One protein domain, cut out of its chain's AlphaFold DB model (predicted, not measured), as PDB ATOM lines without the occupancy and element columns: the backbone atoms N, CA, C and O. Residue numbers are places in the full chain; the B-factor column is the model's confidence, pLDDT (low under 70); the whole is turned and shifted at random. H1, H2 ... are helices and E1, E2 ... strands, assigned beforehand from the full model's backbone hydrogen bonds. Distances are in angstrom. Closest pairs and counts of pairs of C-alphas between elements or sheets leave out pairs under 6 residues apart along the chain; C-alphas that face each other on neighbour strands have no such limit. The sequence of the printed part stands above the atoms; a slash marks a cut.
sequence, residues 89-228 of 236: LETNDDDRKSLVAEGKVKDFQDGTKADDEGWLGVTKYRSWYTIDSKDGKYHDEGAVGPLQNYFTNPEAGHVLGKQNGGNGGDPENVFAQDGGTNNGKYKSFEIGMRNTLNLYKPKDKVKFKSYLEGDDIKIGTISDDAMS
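AT A GLANCE: This is residues 89 to 228 of the 236 residues of an uncharacterized protein of Bacteroidetes bacterium RIFCSPHIGHO2_02_FULL_44_7 (UniProt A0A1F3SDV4). Look for one long, twisted antiparallel sheet that makes a wall, with H1 along E4 and E5 on one face, the loops of residues 159 to 173 and the small hairpin E6 and E7 over that same face, and the other face bare. At one end sits the short pair E3 and E9, with H2 beyond it. The printed part has 140 residues, with nine named strands and two named helices that follow each other along the chain as E1 E2 E3 E4 E5 E6 E7 H1 E8 E9 H2, and the large sheet runs E1 E2 E8 E4 E5. The class is mixed, helices and strands, in two layers, that is, with H1 on one face of the sheet. The whole is compact, with a radius of gyration of the C-alphas of 14.8 A, yet elongated, spanning 51 by 26 by 23 A.

IN THESE COORDINATES: Find C-alpha 89 at (292.185, 262.894, 176.949), where E1 begins; it covers residues 89 to 93. E2, residues 96 to 104, is 26.7 A long. E3 is residues 117 to 119 and runs on into E4, residues 122 to 132, across a break of 2 residues, at 90 degrees; E4 is 30.1 A long. E5, residues 139 to 148, measures 28.7 A. Next come E6, residues 154 to 158, and E7, residues 174 to 178. H1 starts at C-alpha 185, (278.273, 270.349, 194.583), and runs 18.4 A to residue 197. E8, residues 205 to 214, is 30.4 A long. E9 is residues 219 to 221, and H2, residues 224 to 227, ends at C-alpha 227, (294.596, 252.189, 199.854).

HOW THE PARTS SIT: Start at the inner strand E8: N 208 and O 101 of E2 are 2.8 A apart, and N 211 and O 126 of E4 are 2.8 A apart. At the edges, the hairpin E1 and E2 has N 90 and O 98 at 2.8 A, and the hairpin E4 and E5 has N 131 and O 140 at 2.8 A. H1 is on the sheet at a height of 8.9 A, over E4 and E5; its closest C-alphas to E5 are Phe 189 and Val 144, 6.4 A. The hairpin E6 and E7 has N 157 and O 175 at 2.8 A. The closest C-alphas of E3 and E7 are those of Trp 119 and Phe 175, 4.2 A. E3 and E9 are antiparallel, with N 118 and O 220 at 2.9 A. H2 is not on the large sheet; its Ala 226 comes closest to Pro 154 of E6, their C-alphas 6.6 A apart. In H1 every O i to N i+4 pair is within hydrogen-bond range; H2 is too short for such a pair.

THE WHOLE: The C-alphas farthest apart are those of Asp 135 and Ser 228, 51.0 A. The printed part has no cut. The links E2 to E3 and E6 to E7 are long. Confidence is under 70 at residues 179 to 183 and 224 to 228.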
ATOM      1  N   LEU A  89     291.023 262.200 176.413       84.50
ATOM      2  CA  LEU A  89     292.185 262.894 176.949       84.50
ATOM      3  C   LEU A  89     292.737 263.919 175.937       84.50
ATOM      4  O   LEU A  89     293.251 263.578 174.875       84.50
ATOM      5  N   GLU A  90     292.622 265.205 176.268       84.44
ATOM      6  CA  GLU A  90     293.151 266.347 175.501       84.44
ATOM      7  C   GLU A  90     294.552 266.767 175.989       84.44
ATOM      8  O   GLU A  90     295.331 267.353 175.241       84.44
ATOM      9  N   THR A  91     294.887 266.498 177.253       81.31
ATOM     10  CA  THR A  91     296.203 266.801 177.847       81.31
ATOM     11  C   THR A  91     296.517 265.770 178.918       81.31
ATOM     12  O   THR A  91     295.652 265.457 179.739       81.31
ATOM     13  N   ASN A  92     297.742 265.253 178.888       85.06
ATOM     14  CA  ASN A  92     298.244 264.211 179.771       85.06
ATOM     15  C   ASN A  92     299.553 264.702 180.402       85.06
ATOM     16  O   ASN A  92     300.631 264.322 179.951       85.06
ATOM     17  N   ASP A  93     299.438 265.600 181.377       85.12
ATOM     18  CA  ASP A  93     300.563 266.014 182.217       85.12
ATOM     19  C   ASP A  93     300.664 265.039 183.404       85.12
ATOM     20  O   ASP A  93     299.662 264.412 183.771       85.12
ATOM     21  N   ASP A  94     301.841 264.891 184.013       78.38
ATOM     22  CA  ASP A  94     302.062 263.920 185.098       78.38
ATOM     23  C   ASP A  94     301.101 264.151 186.283       78.38
ATOM     24  O   ASP A  94     300.464 263.209 186.752       78.38
ATOM     25  N   ASP A  95     300.911 265.419 186.667       86.00
ATOM     26  CA  ASP A  95     300.068 265.887 187.778       86.00
ATOM     27  C   ASP A  95     298.618 266.236 187.378       86.00
ATOM     28  O   ASP A  95     297.792 266.604 188.224       86.00
ATOM     29  N   ARG A  96     298.288 266.188 186.076       89.94
ATOM     30  CA  ARG A  96     297.019 266.723 185.562       89.94
ATOM     31  C   ARG A  96     296.537 266.082 184.264       89.94
ATOM     32  O   ARG A  96     297.180 266.156 183.216       89.94
ATOM     33  N   LYS A  97     295.292 265.600 184.282       92.25
ATOM     34  CA  LYS A  97     294.585 265.084 183.097       92.25
ATOM     35  C   LYS A  97     293.489 266.052 182.654       92.25
ATOM     36  O   LYS A  97     292.671 266.499 183.459       92.25
ATOM     37  N   SER A  98     293.461 266.382 181.365       93.88
ATOM     38  CA  SER A  98     292.437 267.221 180.729       93.88
ATOM     39  C   SER A  98     291.508 266.351 179.899       93.88
ATOM     40  O   SER A  98     291.918 265.824 178.871       93.88
ATOM     41  N   LEU A  99     290.258 266.228 180.328       94.62
ATOM     42  CA  LEU A  99     289.280 265.287 179.792       94.62
ATOM     43  C   LEU A  99     288.135 266.043 179.116       94.62
ATOM     44  O   LEU A  99     287.527 266.919 179.730       94.62
ATOM     45  N   VAL A 100     287.833 265.733 177.857       94.50
ATOM     46  CA  VAL A 100     286.907 266.512 177.017       94.50
ATOM     47  C   VAL A 100     285.813 265.639 176.418       94.50
ATOM     48  O   VAL A 100     286.053 264.528 175.968       94.50
ATOM     49  N   ALA A 101     284.596 266.174 176.341       94.88
ATOM     50  CA  ALA A 101     283.519 265.612 175.538       94.88
ATOM     51  C   ALA A 101     282.887 266.705 174.667       94.88
ATOM     52  O   ALA A 101     282.318 267.669 175.171       94.88
ATOM     53  N   GLU A 102     282.934 266.531 173.345       94.94
ATOM     54  CA  GLU A 102     282.320 267.447 172.372       94.94
ATOM     55  C   GLU A 102     281.256 266.748 171.517       94.94
ATOM     56  O   GLU A 102     281.433 265.609 171.074       94.94
ATOM     57  N   GLY A 103     280.135 267.420 171.256       94.50
ATOM     58  CA  GLY A 103     279.047 266.848 170.462       94.50
ATOM     59  C   GLY A 103     277.871 267.797 170.263       94.50
ATOM     60  O   GLY A 103     278.021 269.019 170.295       94.50
ATOM     61  N   LYS A 104     276.684 267.232 170.022       95.81
ATOM     62  CA  LYS A 104     275.417 267.979 170.000       95.81
ATOM     63  C   LYS A 104     274.574 267.605 171.208       95.81
ATOM     64  O   LYS A 104     274.719 266.505 171.721       95.81
ATOM     65  N   VAL A 105     273.621 268.454 171.593       95.44
ATOM     66  CA  VAL A 105     272.710 268.221 172.739       95.44
ATOM     67  C   VAL A 105     272.123 266.802 172.767       95.44
ATOM     68  O   VAL A 105     272.122 266.158 173.807       95.44
ATOM     69  N   LYS A 106     271.700 266.273 171.609       94.19
ATOM     70  CA  LYS A 106     271.129 264.916 171.473       94.19
ATOM     71  C   LYS A 106     272.099 263.757 171.739       94.19
ATOM     72  O   LYS A 106     271.668 262.613 171.773       94.19
ATOM     73  N   ASP A 107     273.397 264.039 171.758       92.94
ATOM     74  CA  ASP A 107     274.458 263.068 172.010       92.94
ATOM     75  C   ASP A 107     274.851 263.078 173.510       92.94
ATOM     76  O   ASP A 107     275.607 262.223 173.939       92.94
ATOM     77  N   PHE A 108     274.323 264.012 174.319       94.38
ATOM     78  CA  PHE A 108     274.519 264.093 175.775       94.38
ATOM     79  C   PHE A 108     273.259 263.606 176.507       94.38
ATOM     80  O   PHE A 108     272.508 264.397 177.082       94.38
ATOM     81  N   GLN A 109     272.984 262.305 176.448       92.69
ATOM     82  CA  GLN A 109     271.878 261.638 177.149       92.69
ATOM     83  C   GLN A 109     272.137 260.126 177.228       92.69
ATOM     84  O   GLN A 109     273.023 259.620 176.546       92.69
ATOM     85  N   ASP A 110     271.349 259.410 178.034       88.69
ATOM     86  CA  ASP A 110     271.283 257.937 178.038       88.69
ATOM     87  C   ASP A 110     272.622 257.214 178.317       88.69
ATOM     88  O   ASP A 110     272.911 256.168 177.731       88.69
ATOM     89  N   GLY A 111     273.437 257.762 179.229       90.31
ATOM     90  CA  GLY A 111     274.714 257.174 179.654       90.31
ATOM     91  C   GLY A 111     274.579 255.891 180.490       90.31
ATOM     92  O   GLY A 111     273.492 255.510 180.943       90.31
ATOM     93  N   THR A 112     275.708 255.229 180.741       90.94
ATOM     94  CA  THR A 112     275.808 253.941 181.459       90.94
ATOM     95  C   THR A 112     276.169 254.113 182.948       90.94
ATOM     96  O   THR A 112     276.354 255.227 183.432       90.94
ATOM     97  N   LYS A 113     276.127 253.031 183.743       90.12
ATOM     98  CA  LYS A 113     276.649 253.030 185.132       90.12
ATOM     99  C   LYS A 113     278.181 253.099 185.053       90.12
ATOM    100  O   LYS A 113     278.722 252.480 184.146       90.12
ATOM    101  N   ALA A 114     278.823 253.801 185.990       88.88
ATOM    102  CA  ALA A 114     280.267 253.720 186.179       88.88
ATOM    103  C   ALA A 114     280.643 252.269 186.501       88.88
ATOM    104  O   ALA A 114     279.978 251.622 187.326       88.88
ATOM    105  N   ASP A 115     281.634 251.774 185.781       90.06
ATOM    106  CA  ASP A 115     282.291 250.499 186.010       90.06
ATOM    107  C   ASP A 115     283.488 250.700 186.945       90.06
ATOM    108  O   ASP A 115     283.831 251.830 187.293       90.06
ATOM    109  N   ASP A 116     284.113 249.608 187.359       90.12
ATOM    110  CA  ASP A 116     285.090 249.626 188.449       90.12
ATOM    111  C   ASP A 116     286.545 249.808 187.935       90.12
ATOM    112  O   ASP A 116     287.498 249.364 188.568       90.12
ATOM    113  N   GLU A 117     286.739 250.478 186.789       91.12
ATOM    114  CA  GLU A 117     288.045 250.841 186.197       91.12
ATOM    115  C   GLU A 117     288.054 252.329 185.800       91.12
ATOM    116  O   GLU A 117     287.131 252.803 185.135       91.12
ATOM    117  N   GLY A 118     289.089 253.079 186.189       92.56
ATOM    118  CA  GLY A 118     289.202 254.511 185.898       92.56
ATOM    119  C   GLY A 118     290.438 255.179 186.501       92.56
ATOM    120  O   GLY A 118     291.374 254.512 186.934       92.56
ATOM    121  N   TRP A 119     290.461 256.513 186.528       92.69
ATOM    122  CA  TRP A 119     291.585 257.293 187.060       92.69
ATOM    123  C   TRP A 119     291.738 257.168 188.586       92.69
ATOM    124  O   TRP A 119     290.830 257.507 189.349       92.69
ATOM    125  N   LEU A 120     292.926 256.756 189.020       90.81
ATOM    126  CA  LEU A 120     293.409 256.740 190.404       90.81
ATOM    127  C   LEU A 120     294.306 257.971 190.671       90.81
ATOM    128  O   LEU A 120     294.607 258.726 189.748       90.81
ATOM    129  N   GLY A 121     294.705 258.210 191.926       89.12
ATOM    130  CA  GLY A 121     295.603 259.325 192.303       89.12
ATOM    131  C   GLY A 121     294.979 260.734 192.262       89.12
ATOM    132  O   GLY A 121     295.628 261.728 192.572       89.12
ATOM    133  N   VAL A 122     293.698 260.854 191.895       91.50
ATOM    134  CA  VAL A 122     293.006 262.144 191.757       91.50
ATOM    135  C   VAL A 122     292.696 262.740 193.132       91.50
ATOM    136  O   VAL A 122     291.745 262.317 193.785       91.50
ATOM    137  N   THR A 123     293.426 263.775 193.547       91.31
ATOM    138  CA  THR A 123     293.194 264.478 194.824       91.31
ATOM    139  C   THR A 123     292.206 265.637 194.691       91.31
ATOM    140  O   THR A 123     291.604 266.072 195.675       91.31
ATOM    141  N   LYS A 124     292.003 266.152 193.470       92.19
ATOM    142  CA  LYS A 124     291.231 267.371 193.207       92.19
ATOM    143  C   LYS A 124     290.735 267.410 191.764       92.19
ATOM    144  O   LYS A 124     291.383 266.918 190.848       92.19
ATOM    145  N   TYR A 125     289.579 268.024 191.531       93.00
ATOM    146  CA  TYR A 125     288.995 268.087 190.189       93.00
ATOM    147  C   TYR A 125     288.102 269.311 189.970       93.00
ATOM    148  O   TYR A 125     287.569 269.913 190.908       93.00
ATOM    149  N   ARG A 126     287.933 269.713 188.708       94.81
ATOM    150  CA  ARG A 126     287.018 270.791 188.297       94.81
ATOM    151  C   ARG A 126     286.453 270.537 186.908       94.81
ATOM    152  O   ARG A 126     287.203 270.202 186.000       94.81
ATOM    153  N   SER A 127     285.169 270.821 186.720       96.19
ATOM    154  CA  SER A 127     284.470 270.580 185.453       96.19
ATOM    155  C   SER A 127     283.702 271.812 185.002       96.19
ATOM    156  O   SER A 127     283.274 272.624 185.820       96.19
ATOM    157  N   TRP A 128     283.516 271.962 183.697       97.69
ATOM    158  CA  TRP A 128     282.645 272.973 183.113       97.69
ATOM    159  C   TRP A 128     282.053 272.497 181.792       97.69
ATOM    160  O   TRP A 128     282.511 271.528 181.182       97.69
ATOM    161  N   TYR A 129     281.011 273.189 181.354       98.00
ATOM    162  CA  TYR A 129     280.415 273.003 180.044       98.00
ATOM    163  C   TYR A 129     280.119 274.350 179.387       98.00
ATOM    164  O   TYR A 129     279.857 275.333 180.077       98.00
ATOM    165  N   THR A 130     280.088 274.358 178.057       97.81
ATOM    166  CA  THR A 130     279.452 275.389 177.233       97.81
ATOM    167  C   THR A 130     278.443 274.731 176.296       97.81
ATOM    168  O   THR A 130     278.636 273.600 175.831       97.81
ATOM    169  N   ILE A 131     277.342 275.425 176.025       97.69
ATOM    170  CA  ILE A 131     276.316 275.017 175.068       97.69
ATOM    171  C   ILE A 131     276.044 276.205 174.148       97.69
ATOM    172  O   ILE A 131     275.602 277.256 174.604       97.69
ATOM    173  N   ASP A 132     276.285 276.022 172.852       96.12
ATOM    174  CA  ASP A 132     276.158 277.062 171.830       96.12
ATOM    175  C   ASP A 132     275.058 276.697 170.835       96.12
ATOM    176  O   ASP A 132     275.101 275.640 170.188       96.12
ATOM    177  N   SER A 133     274.078 277.585 170.645       95.50
ATOM    178  CA  SER A 133     273.055 277.359 169.626       95.50
ATOM    179  C   SER A 133     273.666 277.351 168.227       95.50
ATOM    180  O   SER A 133     274.595 278.101 167.923       95.50
ATOM    181  N   LYS A 134     273.134 276.522 167.318       91.00
ATOM    182  CA  LYS A 134     273.675 276.415 165.950       91.00
ATOM    183  C   LYS A 134     273.673 277.763 165.204       91.00
ATOM    184  O   LYS A 134     274.482 277.962 164.303       91.00
ATOM    185  N   ASP A 135     272.755 278.663 165.552       89.88
ATOM    186  CA  ASP A 135     272.643 280.016 164.998       89.88
ATOM    187  C   ASP A 135     273.419 281.095 165.781       89.88
ATOM    188  O   ASP A 135     273.312 282.268 165.432       89.88
ATOM    189  N   GLY A 136     274.187 280.723 166.814       89.50
ATOM    190  CA  GLY A 136     275.043 281.627 167.597       89.50
ATOM    191  C   GLY A 136     274.295 282.656 168.453       89.50
ATOM    192  O   GLY A 136     274.897 283.624 168.907       89.50
ATOM    193  N   LYS A 137     272.979 282.491 168.643       92.00
ATOM    194  CA  LYS A 137     272.118 283.448 169.362       92.00
ATOM    195  C   LYS A 137     271.980 283.167 170.853       92.00
ATOM    196  O   LYS A 137     271.578 284.062 171.592       92.00
ATOM    197  N   TYR A 138     272.241 281.934 171.271       93.00
ATOM    198  CA  TYR A 138     272.149 281.502 172.658       93.00
ATOM    199  C   TYR A 138     273.438 280.789 173.040       93.00
ATOM    200  O   TYR A 138     273.934 279.956 172.280       93.00
ATOM    201  N   HIS A 139     273.944 281.147 174.211       95.50
ATOM    202  CA  HIS A 139     275.112 280.569 174.841       95.50
ATOM    203  C   HIS A 139     274.795 280.438 176.331       95.50
ATOM    204  O   HIS A 139     274.345 281.409 176.943       95.50
ATOM    205  N   ASP A 140     275.025 279.260 176.893       96.88
ATOM    206  CA  ASP A 140     275.013 279.022 178.335       96.88
ATOM    207  C   ASP A 140     276.265 278.236 178.716       96.88
ATOM    208  O   ASP A 140     276.674 277.302 178.021       96.88
ATOM    209  N   GLU A 141     276.830 278.580 179.864       97.19
ATOM    210  CA  GLU A 141     277.954 277.879 180.466       97.19
ATOM    211  C   GLU A 141     277.687 277.600 181.946       97.19
ATOM    212  O   GLU A 141     276.839 278.222 182.592       97.19
ATOM    213  N   GLY A 142     278.420 276.642 182.498       96.88
ATOM    214  CA  GLY A 142     278.405 276.351 183.923       96.88
ATOM    215  C   GLY A 142     279.697 275.671 184.332       96.88
ATOM    216  O   GLY A 142     280.285 274.942 183.540       96.88
ATOM    217  N   ALA A 143     280.132 275.892 185.570       96.69
ATOM    218  CA  ALA A 143     281.369 275.336 186.105       96.69
ATOM    219  C   ALA A 143     281.198 274.867 187.555       96.69
ATOM    220  O   ALA A 143     280.331 275.350 188.287       96.69
ATOM    221  N   VAL A 144     282.056 273.941 187.973       94.25
ATOM    222  CA  VAL A 144     282.162 273.442 189.341       94.25
ATOM    223  C   VAL A 144     283.623 273.206 189.710       94.25
ATOM    224  O   VAL A 144     284.436 272.786 188.887       94.25
ATOM    225  N   GLY A 145     283.936 273.456 190.976       90.19
ATOM    226  CA  GLY A 145     285.245 273.204 191.562       90.19
ATOM    227  C   GLY A 145     286.203 274.407 191.553       90.19
ATOM    228  O   GLY A 145     285.797 275.516 191.198       90.19
ATOM    229  N   PRO A 146     287.466 274.208 191.977       91.56
ATOM    230  CA  PRO A 146     288.033 272.921 192.382       91.56
ATOM    231  C   PRO A 146     287.294 272.297 193.571       91.56
ATOM    232  O   PRO A 146     286.964 272.973 194.546       91.56
ATOM    233  N   LEU A 147     286.966 271.017 193.433       90.31
ATOM    234  CA  LEU A 147     286.482 270.155 194.501       90.31
ATOM    235  C   LEU A 147     287.659 269.299 194.961       90.31
ATOM    236  O   LEU A 147     288.462 268.874 194.134       90.31
ATOM    237  N   GLN A 148     287.755 269.087 196.270       90.00
ATOM    238  CA  GLN A 148     288.704 268.136 196.839       90.00
ATOM    239  C   GLN A 148     288.118 266.728 196.753       90.00
ATOM    240  O   GLN A 148     286.897 266.569 196.816       90.00
ATOM    241  N   ASN A 149     288.986 265.735 196.620       87.06
ATOM    242  CA  ASN A 149     288.636 264.332 196.466       87.06
ATOM    243  C   ASN A 149     289.373 263.511 197.530       87.06
ATOM    244  O   ASN A 149     290.380 262.868 197.258       87.06
ATOM    245  N   TYR A 150     288.886 263.599 198.768       79.81
ATOM    246  CA  TYR A 150     289.410 262.839 199.900       79.81
ATOM    247  C   TYR A 150     288.365 261.809 200.323       79.81
ATOM    248  O   TYR A 150     287.242 262.186 200.658       79.81
ATOM    249  N   PHE A 151     288.736 260.533 200.325       75.56
ATOM    250  CA  PHE A 151     287.875 259.420 200.718       75.56
ATOM    251  C   PHE A 151     288.634 258.416 201.582       75.56
ATOM    252  O   PHE A 151     289.829 258.205 201.402       75.56
ATOM    253  N   THR A 152     287.914 257.767 202.496       72.62
ATOM    254  CA  THR A 152     288.386 256.574 203.214       72.62
ATOM    255  C   THR A 152     287.961 255.265 202.559       72.62
ATOM    256  O   THR A 152     288.520 254.246 202.920       72.62
ATOM    257  N   ASN A 153     287.018 255.282 201.611       78.25
ATOM    258  CA  ASN A 153     286.677 254.155 200.738       78.25
ATOM    259  C   ASN A 153     286.433 254.725 199.325       78.25
ATOM    260  O   ASN A 153     285.593 255.624 199.203       78.25
ATOM    261  N   PRO A 154     287.142 254.271 198.276       82.69
ATOM    262  CA  PRO A 154     286.909 254.734 196.910       82.69
ATOM    263  C   PRO A 154     285.568 254.222 196.357       82.69
ATOM    264  O   PRO A 154     285.205 253.065 196.546       82.69
ATOM    265  N   GLU A 155     284.859 255.058 195.600       86.00
ATOM    266  CA  GLU A 155     283.749 254.644 194.732       86.00
ATOM    267  C   GLU A 155     284.010 255.068 193.278       86.00
ATOM    268  O   GLU A 155     284.684 256.064 193.013       86.00
ATOM    269  N   ALA A 156     283.438 254.344 192.312       89.38
ATOM    270  CA  ALA A 156     283.525 254.694 190.896       89.38
ATOM    271  C   ALA A 156     282.683 255.948 190.561       89.38
ATOM    272  O   ALA A 156     281.454 255.896 190.413       89.38
ATOM    273  N   GLY A 157     283.354 257.094 190.431       89.88
ATOM    274  CA  GLY A 157     282.781 258.391 190.076       89.88
ATOM    275  C   GLY A 157     282.816 258.666 188.573       89.88
ATOM    276  O   GLY A 157     283.782 258.349 187.889       89.88
ATOM    277  N   HIS A 158     281.771 259.299 188.033       92.00
ATOM    278  CA  HIS A 158     281.746 259.723 186.628       92.00
ATOM    279  C   HIS A 158     282.414 261.087 186.428       92.00
ATOM    280  O   HIS A 158     282.041 262.065 187.078       92.00
ATOM    281  N   VAL A 159     283.269 261.199 185.410       93.75
ATOM    282  CA  VAL A 159     283.773 262.485 184.913       93.75
ATOM    283  C   VAL A 159     282.632 263.245 184.221       93.75
ATOM    284  O   VAL A 159     282.172 264.271 184.724       93.75
ATOM    285  N   LEU A 160     282.089 262.724 183.117       95.00
ATOM    286  CA  LEU A 160     280.803 263.140 182.558       95.00
ATOM    287  C   LEU A 160     279.704 262.240 183.135       95.00
ATOM    288  O   LEU A 160     279.622 261.053 182.821       95.00
ATOM    289  N   GLY A 161     278.832 262.815 183.962       92.75
ATOM    290  CA  GLY A 161     277.754 262.087 184.628       92.75
ATOM    291  C   GLY A 161     276.871 261.255 183.695       92.75
ATOM    292  O   GLY A 161     276.480 261.726 182.626       92.75
ATOM    293  N   LYS A 162     276.448 260.067 184.150       92.69
ATOM    294  CA  LYS A 162     275.494 259.165 183.465       92.69
ATOM    295  C   LYS A 162     274.317 259.889 182.802       92.69
ATOM    296  O   LYS A 162     274.025 259.692 181.624       92.69
ATOM    297  N   GLN A 163     273.632 260.757 183.554       91.12
ATOM    298  CA  GLN A 163     272.474 261.514 183.056       91.12
ATOM    299  C   GLN A 163     272.825 262.462 181.897       91.12
ATOM    300  O   GLN A 163     271.953 262.827 181.114       91.12
ATOM    301  N   ASN A 164     274.101 262.832 181.770       94.94
ATOM    302  CA  ASN A 164     274.651 263.680 180.720       94.94
ATOM    303  C   ASN A 164     275.318 262.906 179.574       94.94
ATOM    304  O   ASN A 164     275.940 263.521 178.712       94.94
ATOM    305  N   GLY A 165     275.094 261.591 179.499       93.62
ATOM    306  CA  GLY A 165     275.490 260.744 178.373       93.62
ATOM    307  C   GLY A 165     276.862 260.095 178.502       93.62
ATOM    308  O   GLY A 165     277.276 259.418 177.565       93.62
ATOM    309  N   GLY A 166     277.555 260.269 179.630       93.50
ATOM    310  CA  GLY A 166     278.851 259.633 179.850       93.50
ATOM    311  C   GLY A 166     278.780 258.109 179.763       93.50
ATOM    312  O   GLY A 166     277.825 257.487 180.244       93.50
ATOM    313  N   ASN A 167     279.792 257.517 179.130       91.88
ATOM    314  CA  ASN A 167     279.996 256.077 179.159       91.88
ATOM    315  C   ASN A 167     280.700 255.702 180.466       91.88
ATOM    316  O   ASN A 167     281.835 256.099 180.673       91.88
ATOM    317  N   GLY A 168     280.053 254.969 181.361       87.75
ATOM    318  CA  GLY A 168     280.699 254.489 182.578       87.75
ATOM    319  C   GLY A 168     281.561 253.236 182.388       87.75
ATOM    320  O   GLY A 168     282.321 252.919 183.286       87.75
ATOM    321  N   GLY A 169     281.494 252.562 181.233       87.12
ATOM    322  CA  GLY A 169     282.440 251.503 180.836       87.12
ATOM    323  C   GLY A 169     283.590 252.029 179.967       87.12
ATOM    324  O   GLY A 169     284.080 251.324 179.091       87.12
ATOM    325  N   ASP A 170     283.920 253.312 180.113       90.12
ATOM    326  CA  ASP A 170     285.045 253.996 179.473       90.12
ATOM    327  C   ASP A 170     285.950 254.500 180.605       90.12
ATOM    328  O   ASP A 170     285.544 255.437 181.301       90.12
ATOM    329  N   PRO A 171     287.132 253.893 180.829       89.50
ATOM    330  CA  PRO A 171     288.007 254.265 181.937       89.50
ATOM    331  C   PRO A 171     288.451 255.733 181.912       89.50
ATOM    332  O   PRO A 171     288.716 256.307 182.964       89.50
ATOM    333  N   GLU A 172     288.463 256.404 180.748       92.44
ATOM    334  CA  GLU A 172     288.756 257.844 180.694       92.44
ATOM    335  C   GLU A 172     287.623 258.707 181.282       92.44
ATOM    336  O   GLU A 172     287.849 259.862 181.651       92.44
ATOM    337  N   ASN A 173     286.408 258.160 181.390       94.06
ATOM    338  CA  ASN A 173     285.224 258.820 181.937       94.06
ATOM    339  C   ASN A 173     284.907 258.419 183.394       94.06
ATOM    340  O   ASN A 173     283.890 258.861 183.944       94.06
ATOM    341  N   VAL A 174     285.756 257.619 184.037       92.75
ATOM    342  CA  VAL A 174     285.581 257.169 185.426       92.75
ATOM    343  C   VAL A 174     286.810 257.548 186.255       92.75
ATOM    344  O   VAL A 174     287.924 257.588 185.743       92.75
ATOM    345  N   PHE A 175     286.626 257.865 187.533       92.38
ATOM    346  CA  PHE A 175     287.716 258.096 188.483       92.38
ATOM    347  C   PHE A 175     287.321 257.656 189.895       92.38
ATOM    348  O   PHE A 175     286.135 257.647 190.231       92.38
ATOM    349  N   ALA A 176     288.303 257.306 190.727       90.31
ATOM    350  CA  ALA A 176     288.073 257.016 192.138       90.31
ATOM    351  C   ALA A 176     287.605 258.293 192.856       90.31
ATOM    352  O   ALA A 176     288.292 259.316 192.831       90.31
ATOM    353  N   GLN A 177     286.424 258.250 193.469       85.44
ATOM    354  CA  GLN A 177     285.762 259.406 194.067       85.44
ATOM    355  C   GLN A 177     285.193 259.070 195.451       85.44
ATOM    356  O   GLN A 177     284.762 257.950 195.705       85.44
ATOM    357  N   ASP A 178     285.112 260.070 196.330       78.19
ATOM    358  CA  ASP A 178     284.300 259.983 197.548       78.19
ATOM    359  C   ASP A 178     282.796 259.855 197.226       78.19
ATOM    360  O   ASP A 178     282.179 260.773 196.661       78.19
ATOM    361  N   GLY A 179     282.189 258.746 197.662       62.22
ATOM    362  CA  GLY A 179     280.747 258.498 197.576       62.22
ATOM    363  C   GLY A 179     279.893 259.572 198.264       62.22
ATOM    364  O   GLY A 179     278.812 259.921 197.780       62.22
ATOM    365  N   GLY A 180     280.398 260.195 199.337       54.59
ATOM    366  CA  GLY A 180     279.745 261.335 199.991       54.59
ATOM    367  C   GLY A 180     279.708 262.582 199.098       54.59
ATOM    368  O   GLY A 180     278.661 263.216 198.914       54.59
ATOM    369  N   THR A 181     280.837 262.916 198.479       52.06
ATOM    370  CA  THR A 181     281.013 264.073 197.589       52.06
ATOM    371  C   THR A 181     280.196 263.949 196.296       52.06
ATOM    372  O   THR A 181     279.723 264.967 195.765       52.06
ATOM    373  N   ASN A 182     279.918 262.725 195.832       53.38
ATOM    374  CA  ASN A 182     279.008 262.441 194.711       53.38
ATOM    375  C   ASN A 182     277.563 262.942 194.953       53.38
ATOM    376  O   ASN A 182     276.809 263.147 194.003       53.38
ATOM    377  N   ASN A 183     277.177 263.241 196.200       58.06
ATOM    378  CA  ASN A 183     275.849 263.769 196.544       58.06
ATOM    379  C   ASN A 183     275.806 265.305 196.743       58.06
ATOM    380  O   ASN A 183     274.780 265.857 197.141       58.06
ATOM    381  N   GLY A 184     276.913 266.015 196.481       78.69
ATOM    382  CA  GLY A 184     277.081 267.437 196.812       78.69
ATOM    383  C   GLY A 184     277.089 268.413 195.622       78.69
ATOM    384  O   GLY A 184     276.210 268.430 194.752       78.69
ATOM    385  N   LYS A 185     278.111 269.284 195.596       86.94
ATOM    386  CA  LYS A 185     278.273 270.349 194.583       86.94
ATOM    387  C   LYS A 185     278.368 269.793 193.162       86.94
ATOM    388  O   LYS A 185     277.799 270.388 192.249       86.94
ATOM    389  N   TYR A 186     279.040 268.651 192.981       88.81
ATOM    390  CA  TYR A 186     279.149 268.018 191.668       88.81
ATOM    391  C   TYR A 186     277.780 267.585 191.144       88.81
ATOM    392  O   TYR A 186     277.415 267.920 190.020       88.81
ATOM    393  N   LYS A 187     276.957 266.966 192.003       88.88
ATOM    394  CA  LYS A 187     275.604 266.543 191.633       88.88
ATOM    395  C   LYS A 187     274.716 267.699 191.201       88.88
ATOM    396  O   LYS A 187     274.014 267.614 190.194       88.88
ATOM    397  N   SER A 188     274.806 268.806 191.933       91.81
ATOM    398  CA  SER A 188     274.110 270.054 191.608       91.81
ATOM    399  C   SER A 188     274.533 270.605 190.237       91.81
ATOM    400  O   SER A 188     273.685 271.048 189.464       91.81
ATOM    401  N   PHE A 189     275.824 270.526 189.904       94.12
ATOM    402  CA  PHE A 189     276.355 270.903 188.593       94.12
ATOM    403  C   PHE A 189     275.882 269.966 187.469       94.12
ATOM    404  O   PHE A 189     275.431 270.460 186.435       94.12
ATOM    405  N   GLU A 190     275.890 268.641 187.668       93.38
ATOM    406  CA  GLU A 190     275.369 267.691 186.673       93.38
ATOM    407  C   GLU A 190     273.888 267.946 186.350       93.38
ATOM    408  O   GLU A 190     273.496 267.936 185.180       93.38
ATOM    409  N   ILE A 191     273.072 268.168 187.390       94.31
ATOM    410  CA  ILE A 191     271.639 268.474 187.278       94.31
ATOM    411  C   ILE A 191     271.447 269.834 186.599       94.31
ATOM    412  O   ILE A 191     270.577 269.979 185.739       94.31
ATOM    413  N   GLY A 192     272.285 270.822 186.928       95.31
ATOM    414  CA  GLY A 192     272.337 272.111 186.242       95.31
ATOM    415  C   GLY A 192     272.575 271.948 184.740       95.31
ATOM    416  O   GLY A 192     271.771 272.426 183.946       95.31
ATOM    417  N   MET A 193     273.612 271.199 184.350       96.69
ATOM    418  CA  MET A 193     273.920 270.879 182.950       96.69
ATOM    419  C   MET A 193     272.750 270.174 182.250       96.69
ATOM    420  O   MET A 193     272.369 270.574 181.150       96.69
ATOM    421  N   ARG A 194     272.128 269.173 182.893       96.62
ATOM    422  CA  ARG A 194     270.946 268.467 182.366       96.62
ATOM    423  C   ARG A 194     269.785 269.419 182.100       96.62
ATOM    424  O   ARG A 194     269.193 269.388 181.022       96.62
ATOM    425  N   ASN A 195     269.493 270.296 183.055       96.31
ATOM    426  CA  ASN A 195     268.434 271.291 182.928       96.31
ATOM    427  C   ASN A 195     268.729 272.311 181.822       96.31
ATOM    428  O   ASN A 195     267.811 272.667 181.087       96.31
ATOM    429  N   THR A 196     269.983 272.742 181.655       95.38
ATOM    430  CA  THR A 196     270.377 273.627 180.549       95.38
ATOM    431  C   THR A 196     270.235 272.923 179.199       95.38
ATOM    432  O   THR A 196     269.595 273.469 178.306       95.38
ATOM    433  N   LEU A 197     270.730 271.688 179.050       96.00
ATOM    434  CA  LEU A 197     270.618 270.907 177.807       96.00
ATOM    435  C   LEU A 197     269.164 270.747 177.339       96.00
ATOM    436  O   LEU A 197     268.887 270.892 176.149       96.00
ATOM    437  N   ASN A 198     268.224 270.551 178.269       95.25
ATOM    438  CA  ASN A 198     266.787 270.458 177.979       95.25
ATOM    439  C   ASN A 198     266.172 271.751 177.381       95.25
ATOM    440  O   ASN A 198     265.067 271.702 176.842       95.25
ATOM    441  N   LEU A 199     266.853 272.904 177.461       95.25
ATOM    442  CA  LEU A 199     266.408 274.190 176.892       95.25
ATOM    443  C   LEU A 199     266.951 274.461 175.473       95.25
ATOM    444  O   LEU A 199     266.516 275.426 174.826       95.25
ATOM    445  N   TYR A 200     267.890 273.639 174.996       95.44
ATOM    446  CA  TYR A 200     268.557 273.767 173.697       95.44
ATOM    447  C   TYR A 200     268.052 272.736 172.682       95.44
ATOM    448  O   TYR A 200     267.391 271.751 173.009       95.44
ATOM    449  N   LYS A 201     268.322 272.974 171.396       95.88
ATOM    450  CA  LYS A 201     267.850 272.101 170.316       95.88
ATOM    451  C   LYS A 201     268.782 270.892 170.163       95.88
ATOM    452  O   LYS A 201     269.996 271.057 170.231       95.88
ATOM    453  N   PRO A 202     268.271 269.720 169.739       95.19
ATOM    454  CA  PRO A 202     269.055 268.509 169.432       95.19
ATOM    455  C   PRO A 202     270.272 268.656 168.489       95.19
ATOM    456  O   PRO A 202     271.026 267.701 168.310       95.19
ATOM    457  N   LYS A 203     270.441 269.800 167.811       95.44
ATOM    458  CA  LYS A 203     271.531 270.087 166.858       95.44
ATOM    459  C   LYS A 203     272.501 271.176 167.340       95.44
ATOM    460  O   LYS A 203     273.454 271.456 166.613       95.44
ATOM    461  N   ASP A 204     272.239 271.782 168.495       96.56
ATOM    462  CA  ASP A 204     273.097 272.792 169.117       96.56
ATOM    463  C   ASP A 204     274.350 272.116 169.695       96.56
ATOM    464  O   ASP A 204     274.319 270.916 169.992       96.56
ATOM    465  N   LYS A 205     275.468 272.844 169.757       97.12
ATOM    466  CA  LYS A 205     276.780 272.305 170.138       97.12
ATOM    467  C   LYS A 205     276.916 272.246 171.654       97.12
ATOM    468  O   LYS A 205     276.399 273.112 172.348       97.12
ATOM    469  N   VAL A 206     277.661 271.261 172.138       97.50
ATOM    470  CA  VAL A 206     278.019 271.109 173.550       97.50
ATOM    471  C   VAL A 206     279.508 270.792 173.628       97.50
ATOM    472  O   VAL A 206     279.964 269.871 172.942       97.50
ATOM    473  N   LYS A 207     280.243 271.520 174.470       97.12
ATOM    474  CA  LYS A 207     281.582 271.143 174.935       97.12
ATOM    475  C   LYS A 207     281.527 270.983 176.446       97.12
ATOM    476  O   LYS A 207     281.133 271.902 177.152       97.12
ATOM    477  N   PHE A 208     281.924 269.822 176.936       97.81
ATOM    478  CA  PHE A 208     282.204 269.559 178.340       97.81
ATOM    479  C   PHE A 208     283.711 269.360 178.493       97.81
ATOM    480  O   PHE A 208     284.342 268.756 177.622       97.81
ATOM    481  N   LYS A 209     284.287 269.858 179.586       96.81
ATOM    482  CA  LYS A 209     285.685 269.616 179.934       96.81
ATOM    483  C   LYS A 209     285.845 269.483 181.449       96.81
ATOM    484  O   LYS A 209     285.221 270.220 182.210       96.81
ATOM    485  N   SER A 210     286.687 268.545 181.862       96.06
ATOM    486  CA  SER A 210     287.114 268.318 183.239       96.06
ATOM    487  C   SER A 210     288.639 268.384 183.324       96.06
ATOM    488  O   SER A 210     289.337 267.992 182.389       96.06
ATOM    489  N   TYR A 211     289.148 268.879 184.447       95.44
ATOM    490  CA  TYR A 211     290.522 268.660 184.879       95.44
ATOM    491  C   TYR A 211     290.506 267.770 186.116       95.44
ATOM    492  O   TYR A 211     289.818 268.097 187.088       95.44
ATOM    493  N   LEU A 212     291.297 266.700 186.078       94.31
ATOM    494  CA  LEU A 212     291.693 265.907 187.239       94.31
ATOM    495  C   LEU A 212     293.126 266.317 187.608       94.31
ATOM    496  O   LEU A 212     293.948 266.496 186.711       94.31
ATOM    497  N   GLU A 213     293.396 266.516 188.894       94.06
ATOM    498  CA  GLU A 213     294.661 267.007 189.462       94.06
ATOM    499  C   GLU A 213     295.023 266.141 190.681       94.06
ATOM    500  O   GLU A 213     294.129 265.741 191.436       94.06
ATOM    501  N   GLY A 214     296.304 265.814 190.849       91.06
ATOM    502  CA  GLY A 214     296.776 264.866 191.861       91.06
ATOM    503  C   GLY A 214     298.085 264.182 191.471       91.06
ATOM    504  O   GLY A 214     298.640 264.461 190.411       91.06
ATOM    505  N   ASP A 215     298.563 263.291 192.332       87.06
ATOM    506  CA  ASP A 215     299.876 262.655 192.217       87.06
ATOM    507  C   ASP A 215     299.744 261.228 191.643       87.06
ATOM    508  O   ASP A 215     298.772 260.528 191.923       87.06
ATOM    509  N   ASP A 216     300.698 260.816 190.795       86.81
ATOM    510  CA  ASP A 216     300.719 259.519 190.081       86.81
ATOM    511  C   ASP A 216     299.375 259.126 189.414       86.81
ATOM    512  O   ASP A 216     298.900 257.988 189.500       86.81
ATOM    513  N   ILE A 217     298.725 260.088 188.739       90.12
ATOM    514  CA  ILE A 217     297.421 259.845 188.104       90.12
ATOM    515  C   ILE A 217     297.561 258.868 186.928       90.12
ATOM    516  O   ILE A 217     298.066 259.208 185.849       90.12
ATOM    517  N   LYS A 218     296.991 257.678 187.118       90.94
ATOM    518  CA  LYS A 218     296.985 256.537 186.190       90.94
ATOM    519  C   LYS A 218     295.605 255.878 186.134       90.94
ATOM    520  O   LYS A 218     294.816 256.026 187.061       90.94
ATOM    521  N   ILE A 219     295.314 255.156 185.054       91.00
ATOM    522  CA  ILE A 219     294.114 254.309 184.970       91.00
ATOM    523  C   ILE A 219     294.399 252.980 185.681       91.00
ATOM    524  O   ILE A 219     295.475 252.406 185.508       91.00
ATOM    525  N   GLY A 220     293.440 252.497 186.467       90.50
ATOM    526  CA  GLY A 220     293.485 251.196 187.125       90.50
ATOM    527  C   GLY A 220     292.131 250.799 187.712       90.50
ATOM    528  O   GLY A 220     291.140 251.521 187.578       90.50
ATOM    529  N   THR A 221     292.089 249.643 188.368       90.81
ATOM    530  CA  THR A 221     290.887 249.153 189.052       90.81
ATOM    531  C   THR A 221     290.558 250.035 190.257       90.81
ATOM    532  O   THR A 221     291.414 250.294 191.100       90.81
ATOM    533  N   ILE A 222     289.301 250.458 190.369       86.69
ATOM    534  CA  ILE A 222     288.727 251.143 191.534       86.69
ATOM    535  C   ILE A 222     288.203 250.070 192.502       86.69
ATOM    536  O   ILE A 222     287.014 249.947 192.787       86.69
ATOM    537  N   SER A 223     289.136 249.240 192.952       71.88
ATOM    538  CA  SER A 223     289.041 248.359 194.115       71.88
ATOM    539  C   SER A 223     289.501 249.126 195.364       71.88
ATOM    540  O   SER A 223     289.860 250.306 195.296       71.88
ATOM    541  N   ASP A 224     289.593 248.437 196.503       53.72
ATOM    542  CA  ASP A 224     290.280 248.957 197.691       53.72
ATOM    543  C   ASP A 224     291.771 249.298 197.435       53.72
ATOM    544  O   ASP A 224     292.400 249.899 198.296       53.72
ATOM    545  N   ASP A 225     292.349 249.013 196.255       48.00
ATOM    546  CA  ASP A 225     293.748 249.325 195.895       48.00
ATOM    547  C   ASP A 225     294.079 250.834 195.872       48.00
ATOM    548  O   ASP A 225     295.255 251.212 195.882       48.00
ATOM    549  N   ALA A 226     293.077 251.721 195.952       50.31
ATOM    550  CA  ALA A 226     293.306 253.131 196.296       50.31
ATOM    551  C   ALA A 226     293.856 253.331 197.734       50.31
ATOM    552  O   ALA A 226     294.222 254.445 198.097       50.31
ATOM    553  N   MET A 227     293.932 252.264 198.543       42.53
ATOM    554  CA  MET A 227     294.596 252.189 199.854       42.53
ATOM    555  C   MET A 227     296.103 251.893 199.781       42.53
ATOM    556  O   MET A 227     296.730 251.782 200.831       42.53
ATOM    557  N   SER A 228     296.706 251.719 198.600       43.69
ATOM    558  CA  SER A 228     298.066 251.152 198.469       43.69
ATOM    559  C   SER A 228     299.232 251.984 199.044       43.69
ATOM    560  O   SER A 228     300.357 251.500 199.033       43.69
TER     561      SER A 228